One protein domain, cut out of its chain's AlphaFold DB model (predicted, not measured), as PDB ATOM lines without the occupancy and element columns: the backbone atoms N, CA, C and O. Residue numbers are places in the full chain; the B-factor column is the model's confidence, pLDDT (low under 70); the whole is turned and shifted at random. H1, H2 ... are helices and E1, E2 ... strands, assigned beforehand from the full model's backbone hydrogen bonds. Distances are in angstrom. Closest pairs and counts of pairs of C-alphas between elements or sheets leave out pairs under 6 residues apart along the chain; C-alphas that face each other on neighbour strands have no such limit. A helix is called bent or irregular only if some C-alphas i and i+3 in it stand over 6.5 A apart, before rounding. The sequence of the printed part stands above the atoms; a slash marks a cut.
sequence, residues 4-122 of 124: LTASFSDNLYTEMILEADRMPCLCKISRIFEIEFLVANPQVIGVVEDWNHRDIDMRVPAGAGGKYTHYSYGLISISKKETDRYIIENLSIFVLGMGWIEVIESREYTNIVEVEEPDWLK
ATOM      1  N   LEU A   4     -19.544 -37.791 -10.566       97.75
ATOM      2  CA  LEU A   4     -19.409 -38.568 -11.783       97.75
ATOM      3  C   LEU A   4     -20.466 -38.106 -12.779       97.75
ATOM      4  O   LEU A   4     -21.664 -38.176 -12.491       97.75
ATOM      5  N   THR A   5     -20.022 -37.701 -13.962       98.25
ATOM      6  CA  THR A   5     -20.904 -37.439 -15.100       98.25
ATOM      7  C   THR A   5     -21.000 -38.704 -15.950       98.25
ATOM      8  O   THR A   5     -19.984 -39.158 -16.474       98.25
ATOM      9  N   ALA A   6     -22.186 -39.293 -16.094       97.25
ATOM     10  CA  ALA A   6     -22.413 -40.511 -16.876       97.25
ATOM     11  C   ALA A   6     -23.852 -40.559 -17.400       97.25
ATOM     12  O   ALA A   6     -24.773 -40.209 -16.671       97.25
ATOM     13  N   SER A   7     -24.057 -41.034 -18.629       95.94
ATOM     14  CA  SER A   7     -25.401 -41.171 -19.200       95.94
ATOM     15  C   SER A   7     -25.823 -42.632 -19.231       95.94
ATOM     16  O   SER A   7     -25.226 -43.446 -19.937       95.94
ATOM     17  N   PHE A   8     -26.848 -42.958 -18.448       93.88
ATOM     18  CA  PHE A   8     -27.451 -44.284 -18.425       93.88
ATOM     19  C   PHE A   8     -28.791 -44.279 -19.163       93.88
ATOM     20  O   PHE A   8     -29.540 -43.304 -19.127       93.88
ATOM     21  N   SER A   9     -29.118 -45.392 -19.818       92.62
ATOM     22  CA  SER A   9     -30.423 -45.577 -20.453       92.62
ATOM     23  C   SER A   9     -31.545 -45.648 -19.417       92.62
ATOM     24  O   SER A   9     -31.421 -46.367 -18.435       92.62
ATOM     25  N   ASP A  10     -32.670 -44.986 -19.671       90.19
ATOM     26  CA  ASP A  10     -33.840 -45.052 -18.790       90.19
ATOM     27  C   ASP A  10     -34.581 -46.395 -18.955       90.19
ATOM     28  O   ASP A  10     -35.388 -46.577 -19.872       90.19
ATOM     29  N   ASN A  11     -34.214 -47.390 -18.139       92.00
ATOM     30  CA  ASN A  11     -34.856 -48.704 -18.087       92.00
ATOM     31  C   ASN A  11     -34.637 -49.411 -16.738       92.00
ATOM     32  O   ASN A  11     -33.692 -49.122 -16.009       92.00
ATOM     33  N   LEU A  12     -35.470 -50.420 -16.460       92.06
ATOM     34  CA  LEU A  12     -35.421 -51.208 -15.221       92.06
ATOM     35  C   LEU A  12     -34.048 -51.849 -14.956       92.06
ATOM     36  O   LEU A  12     -33.614 -51.940 -13.816       92.06
ATOM     37  N   TYR A  13     -33.348 -52.301 -16.001       91.69
ATOM     38  CA  TYR A  13     -32.025 -52.909 -15.833       91.69
ATOM     39  C   TYR A  13     -31.011 -51.902 -15.281       91.69
ATOM     40  O   TYR A  13     -30.232 -52.221 -14.385       91.69
ATOM     41  N   THR A  14     -31.065 -50.672 -15.783       91.31
ATOM     42  CA  THR A  14     -30.263 -49.554 -15.291       91.31
ATOM     43  C   THR A  14     -30.620 -49.208 -13.854       91.31
ATOM     44  O   THR A  14     -29.716 -49.025 -13.046       91.31
ATOM     45  N   GLU A  15     -31.909 -49.153 -13.512       90.88
ATOM     46  CA  GLU A  15     -32.350 -48.907 -12.132       90.88
ATOM     47  C   GLU A  15     -31.769 -49.953 -11.172       90.88
ATOM     48  O   GLU A  15     -31.132 -49.592 -10.187       90.88
ATOM     49  N   MET A  16     -31.868 -51.240 -11.522       91.75
ATOM     50  CA  MET A  16     -31.303 -52.335 -10.724       91.75
ATOM     51  C   MET A  16     -29.782 -52.231 -10.552       91.75
ATOM     52  O   MET A  16     -29.256 -52.570  -9.495       91.75
ATOM     53  N   ILE A  17     -29.066 -51.789 -11.590       91.06
ATOM     54  CA  ILE A  17     -27.619 -51.553 -11.520       91.06
ATOM     55  C   ILE A  17     -27.320 -50.398 -10.563       91.06
ATOM     56  O   ILE A  17     -26.479 -50.551  -9.686       91.06
ATOM     57  N   LEU A  18     -28.023 -49.271 -10.690       91.25
ATOM     58  CA  LEU A  18     -27.808 -48.084  -9.855       91.25
ATOM     59  C   LEU A  18     -28.173 -48.308  -8.377       91.25
ATOM     60  O   LEU A  18     -27.633 -47.619  -7.516       91.25
ATOM     61  N   GLU A  19     -29.059 -49.259  -8.078       91.00
ATOM     62  CA  GLU A  19     -29.383 -49.692  -6.711       91.00
ATOM     63  C   GLU A  19     -28.368 -50.688  -6.128       91.00
ATOM     64  O   GLU A  19     -28.330 -50.887  -4.911       91.00
ATOM     65  N   ALA A  20     -27.550 -51.331  -6.968       89.19
ATOM     66  CA  ALA A  20     -26.566 -52.295  -6.506       89.19
ATOM     67  C   ALA A  20     -25.404 -51.596  -5.791       89.19
ATOM     68  O   ALA A  20     -24.752 -50.695  -6.322       89.19
ATOM     69  N   ASP A  21     -25.092 -52.077  -4.591       89.19
ATOM     70  CA  ASP A  21     -23.872 -51.687  -3.903       89.19
ATOM     71  C   ASP A  21     -22.656 -52.355  -4.566       89.19
ATOM     72  O   ASP A  21     -22.709 -53.525  -4.961       89.19
ATOM     73  N   ARG A  22     -21.546 -51.618  -4.674       94.06
ATOM     74  CA  ARG A  22     -20.249 -52.107  -5.170       94.06
ATOM     75  C   ARG A  22     -20.332 -52.719  -6.572       94.06
ATOM     76  O   ARG A  22     -19.867 -53.835  -6.811       94.06
ATOM     77  N   MET A  23     -20.879 -51.969  -7.521       95.88
ATOM     78  CA  MET A  23     -20.900 -52.347  -8.931       95.88
ATOM     79  C   MET A  23     -19.484 -52.539  -9.489       95.88
ATOM     80  O   MET A  23     -18.609 -51.703  -9.246       95.88
ATOM     81  N   PRO A  24     -19.247 -53.582 -10.300       97.44
ATOM     82  CA  PRO A  24     -17.965 -53.772 -10.958       97.44
ATOM     83  C   PRO A  24     -17.743 -52.701 -12.029       97.44
ATOM     84  O   PRO A  24     -18.571 -52.482 -12.922       97.44
ATOM     85  N   CYS A  25     -16.585 -52.060 -11.965       97.69
ATOM     86  CA  CYS A  25     -16.162 -51.057 -12.923       97.69
ATOM     87  C   CYS A  25     -14.695 -51.244 -13.323       97.69
ATOM     88  O   CYS A  25     -13.960 -52.059 -12.761       97.69
ATOM     89  N   LEU A  26     -14.263 -50.486 -14.319       97.25
ATOM     90  CA  LEU A  26     -12.867 -50.364 -14.706       97.25
ATOM     91  C   LEU A  26     -12.466 -48.893 -14.600       97.25
ATOM     92  O   LEU A  26     -13.006 -48.040 -15.305       97.25
ATOM     93  N   CYS A  27     -11.517 -48.614 -13.710       96.12
ATOM     94  CA  CYS A  27     -10.954 -47.287 -13.500       96.12
ATOM     95  C   CYS A  27      -9.817 -47.058 -14.496       96.12
ATOM     96  O   CYS A  27      -8.836 -47.809 -14.508       96.12
ATOM     97  N   LYS A  28      -9.938 -46.011 -15.314       95.25
ATOM     98  CA  LYS A  28      -8.924 -45.601 -16.290       95.25
ATOM     99  C   LYS A  28      -8.499 -44.174 -15.977       95.25
ATOM    100  O   LYS A  28      -9.220 -43.221 -16.261       95.25
ATOM    101  N   ILE A  29      -7.325 -44.025 -15.379       92.88
ATOM    102  CA  ILE A  29      -6.843 -42.741 -14.866       92.88
ATOM    103  C   ILE A  29      -5.614 -42.317 -15.652       92.88
ATOM    104  O   ILE A  29      -4.642 -43.059 -15.772       92.88
ATOM    105  N   SER A  30      -5.672 -41.115 -16.210       90.94
ATOM    106  CA  SER A  30      -4.545 -40.436 -16.853       90.94
ATOM    107  C   SER A  30      -4.654 -38.929 -16.587       90.94
ATOM    108  O   SER A  30      -4.606 -38.505 -15.442       90.94
ATOM    109  N   ARG A  31      -4.871 -38.106 -17.619       91.50
ATOM    110  CA  ARG A  31      -5.323 -36.710 -17.463       91.50
ATOM    111  C   ARG A  31      -6.805 -36.608 -17.110       91.50
ATOM    112  O   ARG A  31      -7.239 -35.589 -16.596       91.50
ATOM    113  N   ILE A  32      -7.561 -37.648 -17.446       95.19
ATOM    114  CA  ILE A  32      -8.989 -37.799 -17.174       95.19
ATOM    115  C   ILE A  32      -9.135 -39.065 -16.334       95.19
ATOM    116  O   ILE A  32      -8.375 -40.021 -16.534       95.19
ATOM    117  N   PHE A  33     -10.080 -39.054 -15.401       96.44
ATOM    118  CA  PHE A  33     -10.484 -40.230 -14.650       96.44
ATOM    119  C   PHE A  33     -11.810 -40.720 -15.221       96.44
ATOM    120  O   PHE A  33     -12.870 -40.158 -14.959       96.44
ATOM    121  N   GLU A  34     -11.718 -41.765 -16.038       97.81
ATOM    122  CA  GLU A  34     -12.864 -42.441 -16.634       97.81
ATOM    123  C   GLU A  34     -13.224 -43.684 -15.810       97.81
ATOM    124  O   GLU A  34     -12.345 -44.436 -15.368       97.81
ATOM    125  N   ILE A  35     -14.519 -43.927 -15.648       98.00
ATOM    126  CA  ILE A  35     -15.071 -45.147 -15.060       98.00
ATOM    127  C   ILE A  35     -15.916 -45.832 -16.120       98.00
ATOM    128  O   ILE A  35     -16.934 -45.301 -16.554       98.00
ATOM    129  N   GLU A  36     -15.509 -47.025 -16.528       97.81
ATOM    130  CA  GLU A  36     -16.330 -47.883 -17.377       97.81
ATOM    131  C   GLU A  36     -17.143 -48.844 -16.504       97.81
ATOM    132  O   GLU A  36     -16.579 -49.593 -15.705       97.81
ATOM    133  N   PHE A  37     -18.465 -48.831 -16.656       97.06
ATOM    134  CA  PHE A  37     -19.374 -49.710 -15.922       97.06
ATOM    135  C   PHE A  37     -19.472 -51.064 -16.622       97.06
ATOM    136  O   PHE A  37     -20.046 -51.169 -17.705       97.06
ATOM    137  N   LEU A  38     -18.940 -52.117 -15.995       96.25
ATOM    138  CA  LEU A  38     -18.771 -53.426 -16.642       96.25
ATOM    139  C   LEU A  38     -20.079 -54.210 -16.801       96.25
ATOM    140  O   LEU A  38     -20.140 -55.155 -17.583       96.25
ATOM    141  N   VAL A  39     -21.113 -53.826 -16.053       94.38
ATOM    142  CA  VAL A  39     -22.444 -54.446 -16.097       94.38
ATOM    143  C   VAL A  39     -23.473 -53.594 -16.837       94.38
ATOM    144  O   VAL A  39     -24.580 -54.059 -17.055       94.38
ATOM    145  N   ALA A  40     -23.147 -52.367 -17.250       93.19
ATOM    146  CA  ALA A  40     -24.106 -51.523 -17.957       93.19
ATOM    147  C   ALA A  40     -24.329 -52.008 -19.400       93.19
ATOM    148  O   ALA A  40     -23.377 -52.333 -20.114       93.19
ATOM    149  N   ASN A  41     -25.592 -52.033 -19.837       88.00
ATOM    150  CA  ASN A  41     -25.969 -52.335 -21.216       88.00
ATOM    151  C   ASN A  41     -27.035 -51.335 -21.712       88.00
ATOM    152  O   ASN A  41     -28.156 -51.367 -21.198       88.00
ATOM    153  N   PRO A  42     -26.729 -50.472 -22.702       90.50
ATOM    154  CA  PRO A  42     -25.451 -50.359 -23.420       90.50
ATOM    155  C   PRO A  42     -24.284 -49.968 -22.500       90.50
ATOM    156  O   PRO A  42     -24.501 -49.507 -21.384       90.50
ATOM    157  N   GLN A  43     -23.047 -50.174 -22.965       94.12
ATOM    158  CA  GLN A  43     -21.845 -49.825 -22.201       94.12
ATOM    159  C   GLN A  43     -21.866 -48.336 -21.826       94.12
ATOM    160  O   GLN A  43     -22.046 -47.479 -22.691       94.12
ATOM    161  N   VAL A  44     -21.647 -48.042 -20.541       96.88
ATOM    162  CA  VAL A  44     -21.602 -46.676 -20.003       96.88
ATOM    163  C   VAL A  44     -20.185 -46.357 -19.545       96.88
ATOM    164  O   VAL A  44     -19.553 -47.140 -18.833       96.88
ATOM    165  N   ILE A  45     -19.700 -45.183 -19.945       97.88
ATOM    166  CA  ILE A  45     -18.458 -44.590 -19.453       97.88
ATOM    167  C   ILE A  45     -18.824 -43.274 -18.776       97.88
ATOM    168  O   ILE A  45     -19.492 -42.434 -19.379       97.88
ATOM    169  N   GLY A  46     -18.400 -43.115 -17.529       97.88
ATOM    170  CA  GLY A  46     -18.506 -41.870 -16.787       97.88
ATOM    171  C   GLY A  46     -17.160 -41.175 -16.627       97.88
ATOM    172  O   GLY A  46     -16.110 -41.817 -16.698       97.88
ATOM    173  N   VAL A  47     -17.195 -39.869 -16.385       98.44
ATOM    174  CA  VAL A  47     -16.020 -39.041 -16.087       98.44
ATOM    175  C   VAL A  47     -16.139 -38.476 -14.679       98.44
ATOM    176  O   VAL A  47     -17.150 -37.865 -14.335       98.44
ATOM    177  N   VAL A  48     -15.118 -38.720 -13.858       98.12
ATOM    178  CA  VAL A  48     -15.033 -38.162 -12.507       98.12
ATOM    179  C   VAL A  48     -14.596 -36.706 -12.601       98.12
ATOM    180  O   VAL A  48     -13.606 -36.389 -13.265       98.12
ATOM    181  N   GLU A  49     -15.317 -35.835 -11.908       96.38
ATOM    182  CA  GLU A  49     -15.070 -34.395 -11.846       96.38
ATOM    183  C   GLU A  49     -14.292 -34.024 -10.571       96.38
ATOM    184  O   GLU A  49     -14.350 -34.737  -9.566       96.38
ATOM    185  N   ASP A  50     -13.566 -32.902 -10.615       92.19
ATOM    186  CA  ASP A  50     -12.894 -32.269  -9.463       92.19
ATOM    187  C   ASP A  50     -11.999 -33.198  -8.609       92.19
ATOM    188  O   ASP A  50     -11.791 -32.984  -7.412       92.19
ATOM    189  N   TRP A  51     -11.428 -34.236  -9.223       94.56
ATOM    190  CA  TRP A  51     -10.466 -35.137  -8.589       94.56
ATOM    191  C   TRP A  51      -9.030 -34.627  -8.759       94.56
ATOM    192  O   TRP A  51      -8.690 -33.937  -9.724       94.56
ATOM    193  N   ASN A  52      -8.153 -35.009  -7.830       91.31
ATOM    194  CA  ASN A  52      -6.727 -34.727  -7.914       91.31
ATOM    195  C   ASN A  52      -5.963 -36.038  -8.075       91.31
ATOM    196  O   ASN A  52      -6.093 -36.956  -7.268       91.31
ATOM    197  N   HIS A  53      -5.117 -36.105  -9.099       88.19
ATOM    198  CA  HIS A  53      -4.292 -37.275  -9.384       88.19
ATOM    199  C   HIS A  53      -3.446 -37.715  -8.184       88.19
ATOM    200  O   HIS A  53      -3.309 -38.909  -7.924       88.19
ATOM    201  N   ARG A  54      -2.944 -36.756  -7.399       88.75
ATOM    202  CA  ARG A  54      -2.157 -37.050  -6.201       88.75
ATOM    203  C   ARG A  54      -2.964 -37.805  -5.142       88.75
ATOM    204  O   ARG A  54      -2.400 -38.658  -4.469       88.75
ATOM    205  N   ASP A  55      -4.258 -37.522  -5.001       91.12
ATOM    206  CA  ASP A  55      -5.097 -38.203  -4.009       91.12
ATOM    207  C   ASP A  55      -5.301 -39.681  -4.351       91.12
ATOM    208  O   ASP A  55      -5.355 -40.516  -3.447       91.12
ATOM    209  N   ILE A  56      -5.324 -40.036  -5.636       90.56
ATOM    210  CA  ILE A  56      -5.368 -41.443  -6.041       90.56
ATOM    211  C   ILE A  56      -4.010 -42.113  -5.829       90.56
ATOM    212  O   ILE A  56      -3.949 -43.164  -5.195       90.56
ATOM    213  N   ASP A  57      -2.922 -41.493  -6.292       88.06
ATOM    214  CA  ASP A  57      -1.571 -42.076  -6.220       88.06
ATOM    215  C   ASP A  57      -1.097 -42.341  -4.787       88.06
ATOM    216  O   ASP A  57      -0.325 -43.265  -4.545       88.06
ATOM    217  N   MET A  58      -1.551 -41.535  -3.824       87.62
ATOM    218  CA  MET A  58      -1.224 -41.746  -2.411       87.62
ATOM    219  C   MET A  58      -1.867 -43.014  -1.831       87.62
ATOM    220  O   MET A  58      -1.433 -43.478  -0.782       87.62
ATOM    221  N   ARG A  59      -2.900 -43.565  -2.479       89.75
ATOM    222  CA  ARG A  59      -3.652 -44.742  -2.007       89.75
ATOM    223  C   ARG A  59      -3.391 -45.965  -2.868       89.75
ATOM    224  O   ARG A  59      -3.301 -47.076  -2.358       89.75
ATOM    225  N   VAL A  60      -3.270 -45.760  -4.173       87.00
ATOM    226  CA  VAL A  60      -3.107 -46.821  -5.158       87.00
ATOM    227  C   VAL A  60      -1.767 -46.617  -5.851       87.00
ATOM    228  O   VAL A  60      -1.568 -45.571  -6.469       87.00
ATOM    229  N   PRO A  61      -0.839 -47.588  -5.785       83.06
ATOM    230  CA  PRO A  61       0.405 -47.480  -6.525       83.06
ATOM    231  C   PRO A  61       0.107 -47.455  -8.026       83.06
ATOM    232  O   PRO A  61      -0.688 -48.254  -8.524       83.06
ATOM    233  N   ALA A  62       0.766 -46.547  -8.747       78.62
ATOM    234  CA  ALA A  62       0.665 -46.486 -10.199       78.62
ATOM    235  C   ALA A  62       1.039 -47.835 -10.831       78.62
ATOM    236  O   ALA A  62       2.011 -48.486 -10.438       78.62
ATOM    237  N   GLY A  63       0.260 -48.251 -11.828       69.12
ATOM    238  CA  GLY A  63       0.522 -49.473 -12.576       69.12
ATOM    239  C   GLY A  63       1.753 -49.350 -13.478       69.12
ATOM    240  O   GLY A  63       2.230 -48.259 -13.797       69.12
ATOM    241  N   ALA A  64       2.264 -50.492 -13.939       55.09
ATOM    242  CA  ALA A  64       3.396 -50.532 -14.857       55.09
ATOM    243  C   ALA A  64       2.990 -50.072 -16.274       55.09
ATOM    244  O   ALA A  64       2.590 -50.886 -17.096       55.09
ATOM    245  N   GLY A  65       3.116 -48.766 -16.535       56.38
ATOM    246  CA  GLY A  65       3.386 -48.143 -17.842       56.38
ATOM    247  C   GLY A  65       2.398 -48.392 -18.995       56.38
ATOM    248  O   GLY A  65       2.323 -49.475 -19.565       56.38
ATOM    249  N   GLY A  66       1.730 -47.330 -19.454       72.00
ATOM    250  CA  GLY A  66       0.889 -47.338 -20.655       72.00
ATOM    251  C   GLY A  66       0.248 -45.973 -20.921       72.00
ATOM    252  O   GLY A  66       0.753 -44.947 -20.476       72.00
ATOM    253  N   LYS A  67      -0.889 -45.947 -21.629       79.31
ATOM    254  CA  LYS A  67      -1.691 -44.718 -21.825       79.31
ATOM    255  C   LYS A  67      -2.260 -44.171 -20.502       79.31
ATOM    256  O   LYS A  67      -2.540 -42.978 -20.406       79.31
ATOM    257  N   TYR A  68      -2.442 -45.043 -19.513       79.25
ATOM    258  CA  TYR A  68      -3.072 -44.745 -18.231       79.25
ATOM    259  C   TYR A  68      -2.088 -44.977 -17.085       79.25
ATOM    260  O   TYR A  68      -1.349 -45.961 -17.104       79.25
ATOM    261  N   THR A  69      -2.105 -44.084 -16.097       82.44
ATOM    262  CA  THR A  69      -1.383 -44.252 -14.830       82.44
ATOM    263  C   THR A  69      -2.010 -45.367 -13.997       82.44
ATOM    264  O   THR A  69      -1.300 -46.170 -13.396       82.44
ATOM    265  N   HIS A  70      -3.344 -45.460 -14.034       85.31
ATOM    266  CA  HIS A  70      -4.099 -46.558 -13.434       85.31
ATOM    267  C   HIS A  70      -5.055 -47.142 -14.467       85.31
ATOM    268  O   HIS A  70      -5.852 -46.416 -15.062       85.31
ATOM    269  N   TYR A  71      -4.965 -48.449 -14.685       92.56
ATOM    270  CA  TYR A  71      -5.895 -49.218 -15.505       92.56
ATOM    271  C   TYR A  71      -6.262 -50.469 -14.714       92.56
ATOM    272  O   TYR A  71      -5.615 -51.511 -14.835       92.56
ATOM    273  N   SER A  72      -7.245 -50.324 -13.834       93.38
ATOM    274  CA  SER A  72      -7.480 -51.285 -12.757       93.38
ATOM    275  C   SER A  72      -8.965 -51.527 -12.555       93.38
ATOM    276  O   SER A  72      -9.777 -50.605 -12.643       93.38
ATOM    277  N   TYR A  73      -9.324 -52.777 -12.262       96.75
ATOM    278  CA  TYR A  73     -10.687 -53.110 -11.868       96.75
ATOM    279  C   TYR A  73     -11.062 -52.372 -10.586       96.75
ATOM    280  O   TYR A  73     -10.229 -52.187  -9.699       96.75
ATOM    281  N   GLY A  74     -12.320 -51.966 -10.503       97.06
ATOM    282  CA  GLY A  74     -12.873 -51.249  -9.373       97.06
ATOM    283  C   GLY A  74     -14.221 -51.809  -8.937       97.06
ATOM    284  O   GLY A  74     -14.883 -52.547  -9.670       97.06
ATOM    285  N   LEU A  75     -14.607 -51.438  -7.723       98.00
ATOM    286  CA  LEU A  75     -15.948 -51.620  -7.182       98.00
ATOM    287  C   LEU A  75     -16.454 -50.246  -6.766       98.00
ATOM    288  O   LEU A  75     -15.814 -49.596  -5.939       98.00
ATOM    289  N   ILE A  76     -17.563 -49.805  -7.351       98.00
ATOM    290  CA  ILE A  76     -18.097 -48.459  -7.154       98.00
ATOM    291  C   ILE A  76     -19.552 -48.491  -6.701       98.00
ATOM    292  O   ILE A  76     -20.362 -49.250  -7.224       98.00
ATOM    293  N   SER A  77     -19.885 -47.612  -5.765       96.94
ATOM    294  CA  SER A  77     -21.263 -47.309  -5.386       96.94
ATOM    295  C   SER A  77     -21.518 -45.838  -5.691       96.94
ATOM    296  O   SER A  77     -20.693 -44.987  -5.346       96.94
ATOM    297  N   ILE A  78     -22.635 -45.530  -6.352       96.75
ATOM    298  CA  ILE A  78     -23.004 -44.155  -6.702       96.75
ATOM    299  C   ILE A  78     -24.444 -43.861  -6.300       96.75
ATOM    300  O   ILE A  78     -25.291 -44.747  -6.327       96.75
ATOM    301  N   SER A  79     -24.735 -42.604  -5.982       95.25
ATOM    302  CA  SER A  79     -26.102 -42.126  -5.781       95.25
ATOM    303  C   SER A  79     -26.440 -41.031  -6.786       95.25
ATOM    304  O   SER A  79     -25.584 -40.242  -7.193       95.25
ATOM    305  N   LYS A  80     -27.695 -40.995  -7.243       94.19
ATOM    306  CA  LYS A  80     -28.146 -39.990  -8.209       94.19
ATOM    307  C   LYS A  80     -28.225 -38.621  -7.535       94.19
ATOM    308  O   LYS A  80     -28.892 -38.476  -6.513       94.19
ATOM    309  N   LYS A  81     -27.586 -37.616  -8.138       94.50
ATOM    310  CA  LYS A  81     -27.677 -36.211  -7.715       94.50
ATOM    311  C   LYS A  81     -28.679 -35.454  -8.580       94.50
ATOM    312  O   LYS A  81     -29.608 -34.843  -8.064       94.50
ATOM    313  N   GLU A  82     -28.502 -35.529  -9.893       94.56
ATOM    314  CA  GLU A  82     -29.389 -34.945 -10.902       94.56
ATOM    315  C   GLU A  82     -29.259 -35.727 -12.221       94.56
ATOM    316  O   GLU A  82     -28.705 -36.829 -12.247       94.56
ATOM    317  N   THR A  83     -29.824 -35.217 -13.316       93.25
ATOM    318  CA  THR A  83     -29.706 -35.861 -14.631       93.25
ATOM    319  C   THR A  83     -28.239 -36.010 -15.032       93.25
ATOM    320  O   THR A  83     -27.485 -35.041 -14.983       93.25
ATOM    321  N   ASP A  84     -27.855 -37.233 -15.407       95.31
ATOM    322  CA  ASP A  84     -26.502 -37.640 -15.810       95.31
ATOM    323  C   ASP A  84     -25.387 -37.344 -14.790       95.31
ATOM    324  O   ASP A  84     -24.202 -37.420 -15.119       95.31
ATOM    325  N   ARG A  85     -25.742 -37.023 -13.538       97.25
ATOM    326  CA  ARG A  85     -24.795 -36.655 -12.483       97.25
ATOM    327  C   ARG A  85     -25.026 -37.440 -11.212       97.25
ATOM    328  O   ARG A  85     -26.132 -37.490 -10.663       97.25
ATOM    329  N   TYR A  86     -23.934 -37.990 -10.710       97.12
ATOM    330  CA  TYR A  86     -23.924 -38.923  -9.601       97.12
ATOM    331  C   TYR A  86     -22.852 -38.542  -8.587       97.12
ATOM    332  O   TYR A  86     -21.822 -37.971  -8.938       97.12
ATOM    333  N   ILE A  87     -23.087 -38.872  -7.325       97.31
ATOM    334  CA  ILE A  87     -22.088 -38.776  -6.260       97.31
ATOM    335  C   ILE A  87     -21.431 -40.145  -6.125       97.31
ATOM    336  O   ILE A  87     -22.131 -41.156  -6.067       97.31
ATOM    337  N   ILE A  88     -20.100 -40.181  -6.062       97.75
ATOM    338  CA  ILE A  88     -19.368 -41.407  -5.734       97.75
ATOM    339  C   ILE A  88     -19.449 -41.610  -4.223       97.75
ATOM    340  O   ILE A  88     -18.868 -40.844  -3.453       97.75
ATOM    341  N   GLU A  89     -20.184 -42.637  -3.808       97.19
ATOM    342  CA  GLU A  89     -20.357 -43.008  -2.403       97.19
ATOM    343  C   GLU A  89     -19.137 -43.773  -1.902       97.19
ATOM    344  O   GLU A  89     -18.537 -43.408  -0.896       97.19
ATOM    345  N   ASN A  90     -18.743 -44.809  -2.644       97.38
ATOM    346  CA  ASN A  90     -17.601 -45.656  -2.326       97.38
ATOM    347  C   ASN A  90     -16.873 -46.040  -3.611       97.38
ATOM    348  O   ASN A  90     -17.501 -46.243  -4.654       97.38
ATOM    349  N   LEU A  91     -15.555 -46.186  -3.526       97.62
ATOM    350  CA  LEU A  91     -14.717 -46.689  -4.604       97.62
ATOM    351  C   LEU A  91     -13.579 -47.521  -4.018       97.62
ATOM    352  O   LEU A  91     -12.744 -47.000  -3.279       97.62
ATOM    353  N   SER A  92     -13.497 -48.785  -4.419       97.44
ATOM    354  CA  SER A  92     -12.307 -49.613  -4.220       97.44
ATOM    355  C   SER A  92     -11.629 -49.893  -5.557       97.44
ATOM    356  O   SER A  92     -12.314 -50.125  -6.550       97.44
ATOM    357  N   ILE A  93     -10.299 -49.933  -5.578       95.88
ATOM    358  CA  ILE A  93      -9.493 -50.296  -6.748       95.88
ATOM    359  C   ILE A  93      -8.703 -51.566  -6.434       95.88
ATOM    360  O   ILE A  93      -8.095 -51.690  -5.373       95.88
ATOM    361  N   PHE A  94      -8.717 -52.526  -7.354       94.38
ATOM    362  CA  PHE A  94      -7.930 -53.744  -7.232       94.38
ATOM    363  C   PHE A  94      -6.466 -53.480  -7.583       94.38
ATOM    364  O   PHE A  94      -6.148 -53.011  -8.679       94.38
ATOM    365  N   VAL A  95      -5.571 -53.848  -6.672       90.75
ATOM    366  CA  VAL A  95      -4.122 -53.743  -6.819       90.75
ATOM    367  C   VAL A  95      -3.517 -55.136  -6.740       90.75
ATOM    368  O   VAL A  95      -3.697 -55.866  -5.761       90.75
ATOM    369  N   LEU A  96      -2.780 -55.523  -7.781       85.69
ATOM    370  CA  LEU A  96      -2.125 -56.825  -7.830       85.69
ATOM    371  C   LEU A  96      -1.178 -56.992  -6.633       85.69
ATOM    372  O   LEU A  96      -0.319 -56.151  -6.391       85.69
ATOM    373  N   GLY A  97      -1.341 -58.085  -5.887       87.44
ATOM    374  CA  GLY A  97      -0.540 -58.373  -4.693       87.44
ATOM    375  C   GLY A  97      -1.016 -57.694  -3.403       87.44
ATOM    376  O   GLY A  97      -0.557 -58.094  -2.340       87.44
ATOM    377  N   MET A  98      -1.952 -56.739  -3.468       89.44
ATOM    378  CA  MET A  98      -2.523 -56.074  -2.282       89.44
ATOM    379  C   MET A  98      -4.037 -56.300  -2.130       89.44
ATOM    380  O   MET A  98      -4.559 -56.226  -1.024       89.44
ATOM    381  N   GLY A  99      -4.744 -56.633  -3.214       93.06
ATOM    382  CA  GLY A  99      -6.189 -56.860  -3.199       93.06
ATOM    383  C   GLY A  99      -6.986 -55.576  -3.427       93.06
ATOM    384  O   GLY A  99      -6.569 -54.709  -4.190       93.06
ATOM    385  N   TRP A 100      -8.167 -55.479  -2.819       95.12
ATOM    386  CA  TRP A 100      -9.040 -54.311  -2.951       95.12
ATOM    387  C   TRP A 100      -8.601 -53.208  -1.994       95.12
ATOM    388  O   TRP A 100      -8.695 -53.374  -0.782       95.12
ATOM    389  N   ILE A 101      -8.149 -52.087  -2.546       94.69
ATOM    390  CA  ILE A 101      -7.795 -50.889  -1.789       94.69
ATOM    391  C   ILE A 101      -8.968 -49.921  -1.836       94.69
ATOM    392  O   ILE A 101      -9.431 -49.558  -2.916       94.69
ATOM    393  N   GLU A 102      -9.455 -49.501  -0.675       95.88
ATOM    394  CA  GLU A 102     -10.493 -48.482  -0.571       95.88
ATOM    395  C   GLU A 102      -9.888 -47.104  -0.828       95.88
ATOM    396  O   GLU A 102      -8.951 -46.680  -0.154       95.88
ATOM    397  N   VAL A 103     -10.406 -46.419  -1.844       95.69
ATOM    398  CA  VAL A 103      -9.954 -45.091  -2.273       95.69
ATOM    399  C   VAL A 103     -10.924 -44.025  -1.793       95.69
ATOM    400  O   VAL A 103     -10.490 -42.992  -1.288       95.69
ATOM    401  N   ILE A 104     -12.222 -44.295  -1.941       96.69
ATOM    402  CA  ILE A 104     -13.314 -43.466  -1.438       96.69
ATOM    403  C   ILE A 104     -14.170 -44.334  -0.521       96.69
ATOM    404  O   ILE A 104     -14.618 -45.403  -0.939       96.69
ATOM    405  N   GLU A 105     -14.419 -43.858   0.690       96.69
ATOM    406  CA  GLU A 105     -15.343 -44.454   1.649       96.69
ATOM    407  C   GLU A 105     -16.258 -43.350   2.175       96.69
ATOM    408  O   GLU A 105     -15.794 -42.283   2.580       96.69
ATOM    409  N   SER A 106     -17.571 -43.576   2.141       95.88
ATOM    410  CA  SER A 106     -18.560 -42.598   2.615       95.88
ATOM    411  C   SER A 106     -18.363 -41.193   2.016       95.88
ATOM    412  O   SER A 106     -18.476 -40.187   2.713       95.88
ATOM    413  N   ARG A 107     -18.100 -41.127   0.700       96.12
ATOM    414  CA  ARG A 107     -17.897 -39.907  -0.120       96.12
ATOM    415  C   ARG A 107     -16.595 -39.147   0.132       96.12
ATOM    416  O   ARG A 107     -16.373 -38.089  -0.480       96.12
ATOM    417  N   GLU A 108     -15.735 -39.668   0.994       95.88
ATOM    418  CA  GLU A 108     -14.457 -39.069   1.355       95.88
ATOM    419  C   GLU A 108     -13.302 -39.967   0.937       95.88
ATOM    420  O   GLU A 108     -13.422 -41.187   0.870       95.88
ATOM    421  N   TYR A 109     -12.163 -39.353   0.627       95.06
ATOM    422  CA  TYR A 109     -10.954 -40.125   0.406       95.06
ATOM    423  C   TYR A 109     -10.536 -40.816   1.706       95.06
ATOM    424  O   TYR A 109     -10.428 -40.163   2.742       95.06
ATOM    425  N   THR A 110     -10.237 -42.111   1.639       94.38
ATOM    426  CA  THR A 110      -9.790 -42.900   2.801       94.38
ATOM    427  C   THR A 110      -8.475 -42.381   3.369       94.38
ATOM    428  O   THR A 110      -7.729 -41.685   2.685       94.38
ATOM    429  N   ASN A 111      -8.127 -42.709   4.609       89.31
ATOM    430  CA  ASN A 111      -6.811 -42.333   5.126       89.31
ATOM    431  C   ASN A 111      -5.693 -43.050   4.357       89.31
ATOM    432  O   ASN A 111      -5.834 -44.200   3.947       89.31
ATOM    433  N   ILE A 112      -4.568 -42.362   4.171       83.94
ATOM    434  CA  ILE A 112      -3.377 -42.972   3.583       83.94
ATOM    435  C   ILE A 112      -2.837 -43.960   4.614       83.94
ATOM    436  O   ILE A 112      -2.535 -43.573   5.742       83.94
ATOM    437  N   VAL A 113      -2.734 -45.234   4.240       66.69
ATOM    438  CA  VAL A 113      -2.059 -46.222   5.080       66.69
ATOM    439  C   VAL A 113      -0.567 -45.954   4.953       66.69
ATOM    440  O   VAL A 113       0.025 -46.212   3.905       66.69
ATOM    441  N   GLU A 114       0.041 -45.388   5.996       58.81
ATOM    442  CA  GLU A 114       1.495 -45.311   6.078       58.81
ATOM    443  C   GLU A 114       2.039 -46.740   6.054       58.81
ATOM    444  O   GLU A 114       1.739 -47.560   6.923       58.81
ATOM    445  N   VAL A 115       2.812 -47.064   5.019       61.06
ATOM    446  CA  VAL A 115       3.603 -48.288   5.022       61.06
ATOM    447  C   VAL A 115       4.676 -48.065   6.078       61.06
ATOM    448  O   VAL A 115       5.606 -47.298   5.839       61.06
ATOM    449  N   GLU A 116       4.524 -48.682   7.254       56.91
ATOM    450  CA  GLU A 116       5.601 -48.684   8.241       56.91
ATOM    451  C   GLU A 116       6.871 -49.167   7.546       56.91
ATOM    452  O   GLU A 116       6.889 -50.246   6.940       56.91
ATOM    453  N   GLU A 117       7.932 -48.358   7.613       63.38
ATOM    454  CA  GLU A 117       9.224 -48.796   7.107       63.38
ATOM    455  C   GLU A 117       9.561 -50.141   7.760       63.38
ATOM    456  O   GLU A 117       9.424 -50.290   8.982       63.38
ATOM    457  N   PRO A 118       9.983 -51.143   6.979       67.38
ATOM    458  CA  PRO A 118      10.475 -52.380   7.545       67.38
ATOM    459  C   PRO A 118      11.552 -52.087   8.592       67.38
ATOM    460  O   PRO A 118      12.446 -51.276   8.347       67.38
ATOM    461  N   ASP A 119      11.512 -52.765   9.739       72.12
ATOM    462  CA  ASP A 119      12.397 -52.455  10.874       72.12
ATOM    463  C   ASP A 119      13.900 -52.492  10.539       72.12
ATOM    464  O   ASP A 119      14.708 -51.861  11.217       72.12
ATOM    465  N   TRP A 120      14.285 -53.180   9.461       74.38
ATOM    466  CA  TRP A 120      15.660 -53.243   8.965       74.38
ATOM    467  C   TRP A 120      16.141 -51.974   8.235       74.38
ATOM    468  O   TRP A 120      17.336 -51.861   7.970       74.38
ATOM    469  N   LEU A 121      15.251 -51.026   7.924       67.50
ATOM    470  CA  LEU A 121      15.584 -49.708   7.362       67.50
ATOM    471  C   LEU A 121      15.630 -48.595   8.421       67.50
ATOM    472  O   LEU A 121      16.249 -47.565   8.180       67.50
ATOM    473  N   LYS A 122      15.057 -48.816   9.611       70.88
ATOM    474  CA  LYS A 122      14.907 -47.781  10.651       70.88
ATOM    475  C   LYS A 122      16.206 -47.413  11.400       70.88
ATOM    476  O   LYS A 122      16.183 -46.482  12.194       70.88
TER     477      LYS A 122
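Overview. This is residues 4 to 122 of the 124 residues of an uncharacterized protein of Acinetobacter sp. WC-743 (UniProt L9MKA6). One strongly twisted sheet of six antiparallel strands folds back on itself, so that E3, E2 and E1 partly face E5 and E6 across the long hinge strand E4; the short helix H1 sits at one end of this body, and residues 115 to 122 stick out as a tail. The sheet's order is E3 - E2 - E1 - E4 - E5 - E6. The printed part has 119 residues, with two named helices and six named strands in the order H1 E1 E2 E3 H2 E4 E5 E6, and its class is mixed, helices and strands. It is compact, with a radius of gyration of the C-alphas of 15.4 A, yet elongated in outline, 57 by 30 by 25 A; the body without the tail spans 42 by 28 by 26 A.

Along the chain. H1, residues 12 to 19, begins at C-alpha 12 (-35.421, -51.208, -15.221) and is 10.5 A long. E1, residues 23 to 29, measures 18.0 A; E2 is residues 33 to 37, and E3 is residues 44 to 49, 16.1 A. H2 is residues 53 to 57. E4, residues 70 to 82, starts at C-alpha 70 (-4.099, -46.558, -13.434), measures 27.9 A and bends by 88 degrees at residue 73. E5, residues 85 to 95, measures 27.4 A and bends by 67 degrees at residue 89. E6, residues 99 to 105, measures 16.2 A and ends at C-alpha 105 (-15.343, -44.454, 1.649).

Arrangement. The folded sheet, one sheet bent back into two leaves, holds two meanders, each strand the antiparallel neighbour of the one before: E1 E2 E3 and E4 E5 E6. In the hairpin E1 and E2, N 26 and O 36 are 2.8 A apart; in the hairpin E2 and E3, N 35 and O 46 are 2.8 A apart. E1 and E4 are antiparallel, with N 25 and O 74 at 2.9 A. In the hairpin E4 and E5, N 94 and O 73 are 2.8 A apart; in the hairpin E5 and E6, N 93 and O 101 are 2.8 A apart. E3 and E6 are the edge strands and are apart. H1 only grazes the sheet, with residues 17 to 19; its closest C-alphas to E4 are Leu 18 and Ile 78, 7.0 A. H2 is on the sheet, over none of its strands; its closest C-alphas to E6 are Ile 56 and Val 103, 7.0 A. In H1 and H2 every O i to N i+4 pair is within hydrogen-bond range.

Size, cuts and confidence. The two farthest C-alphas, of Asn 11 and Trp 120, are 57.5 A apart. The printed part has no cut. The link from H2 to E4, 12 residues, is long. Residues 104 to 105 of E6 pair with 108 to 109, antiparallel. Mean pLDDT of the printed part is 90.0; residues 63 to 65, 113 to 118 and 121 are under 70.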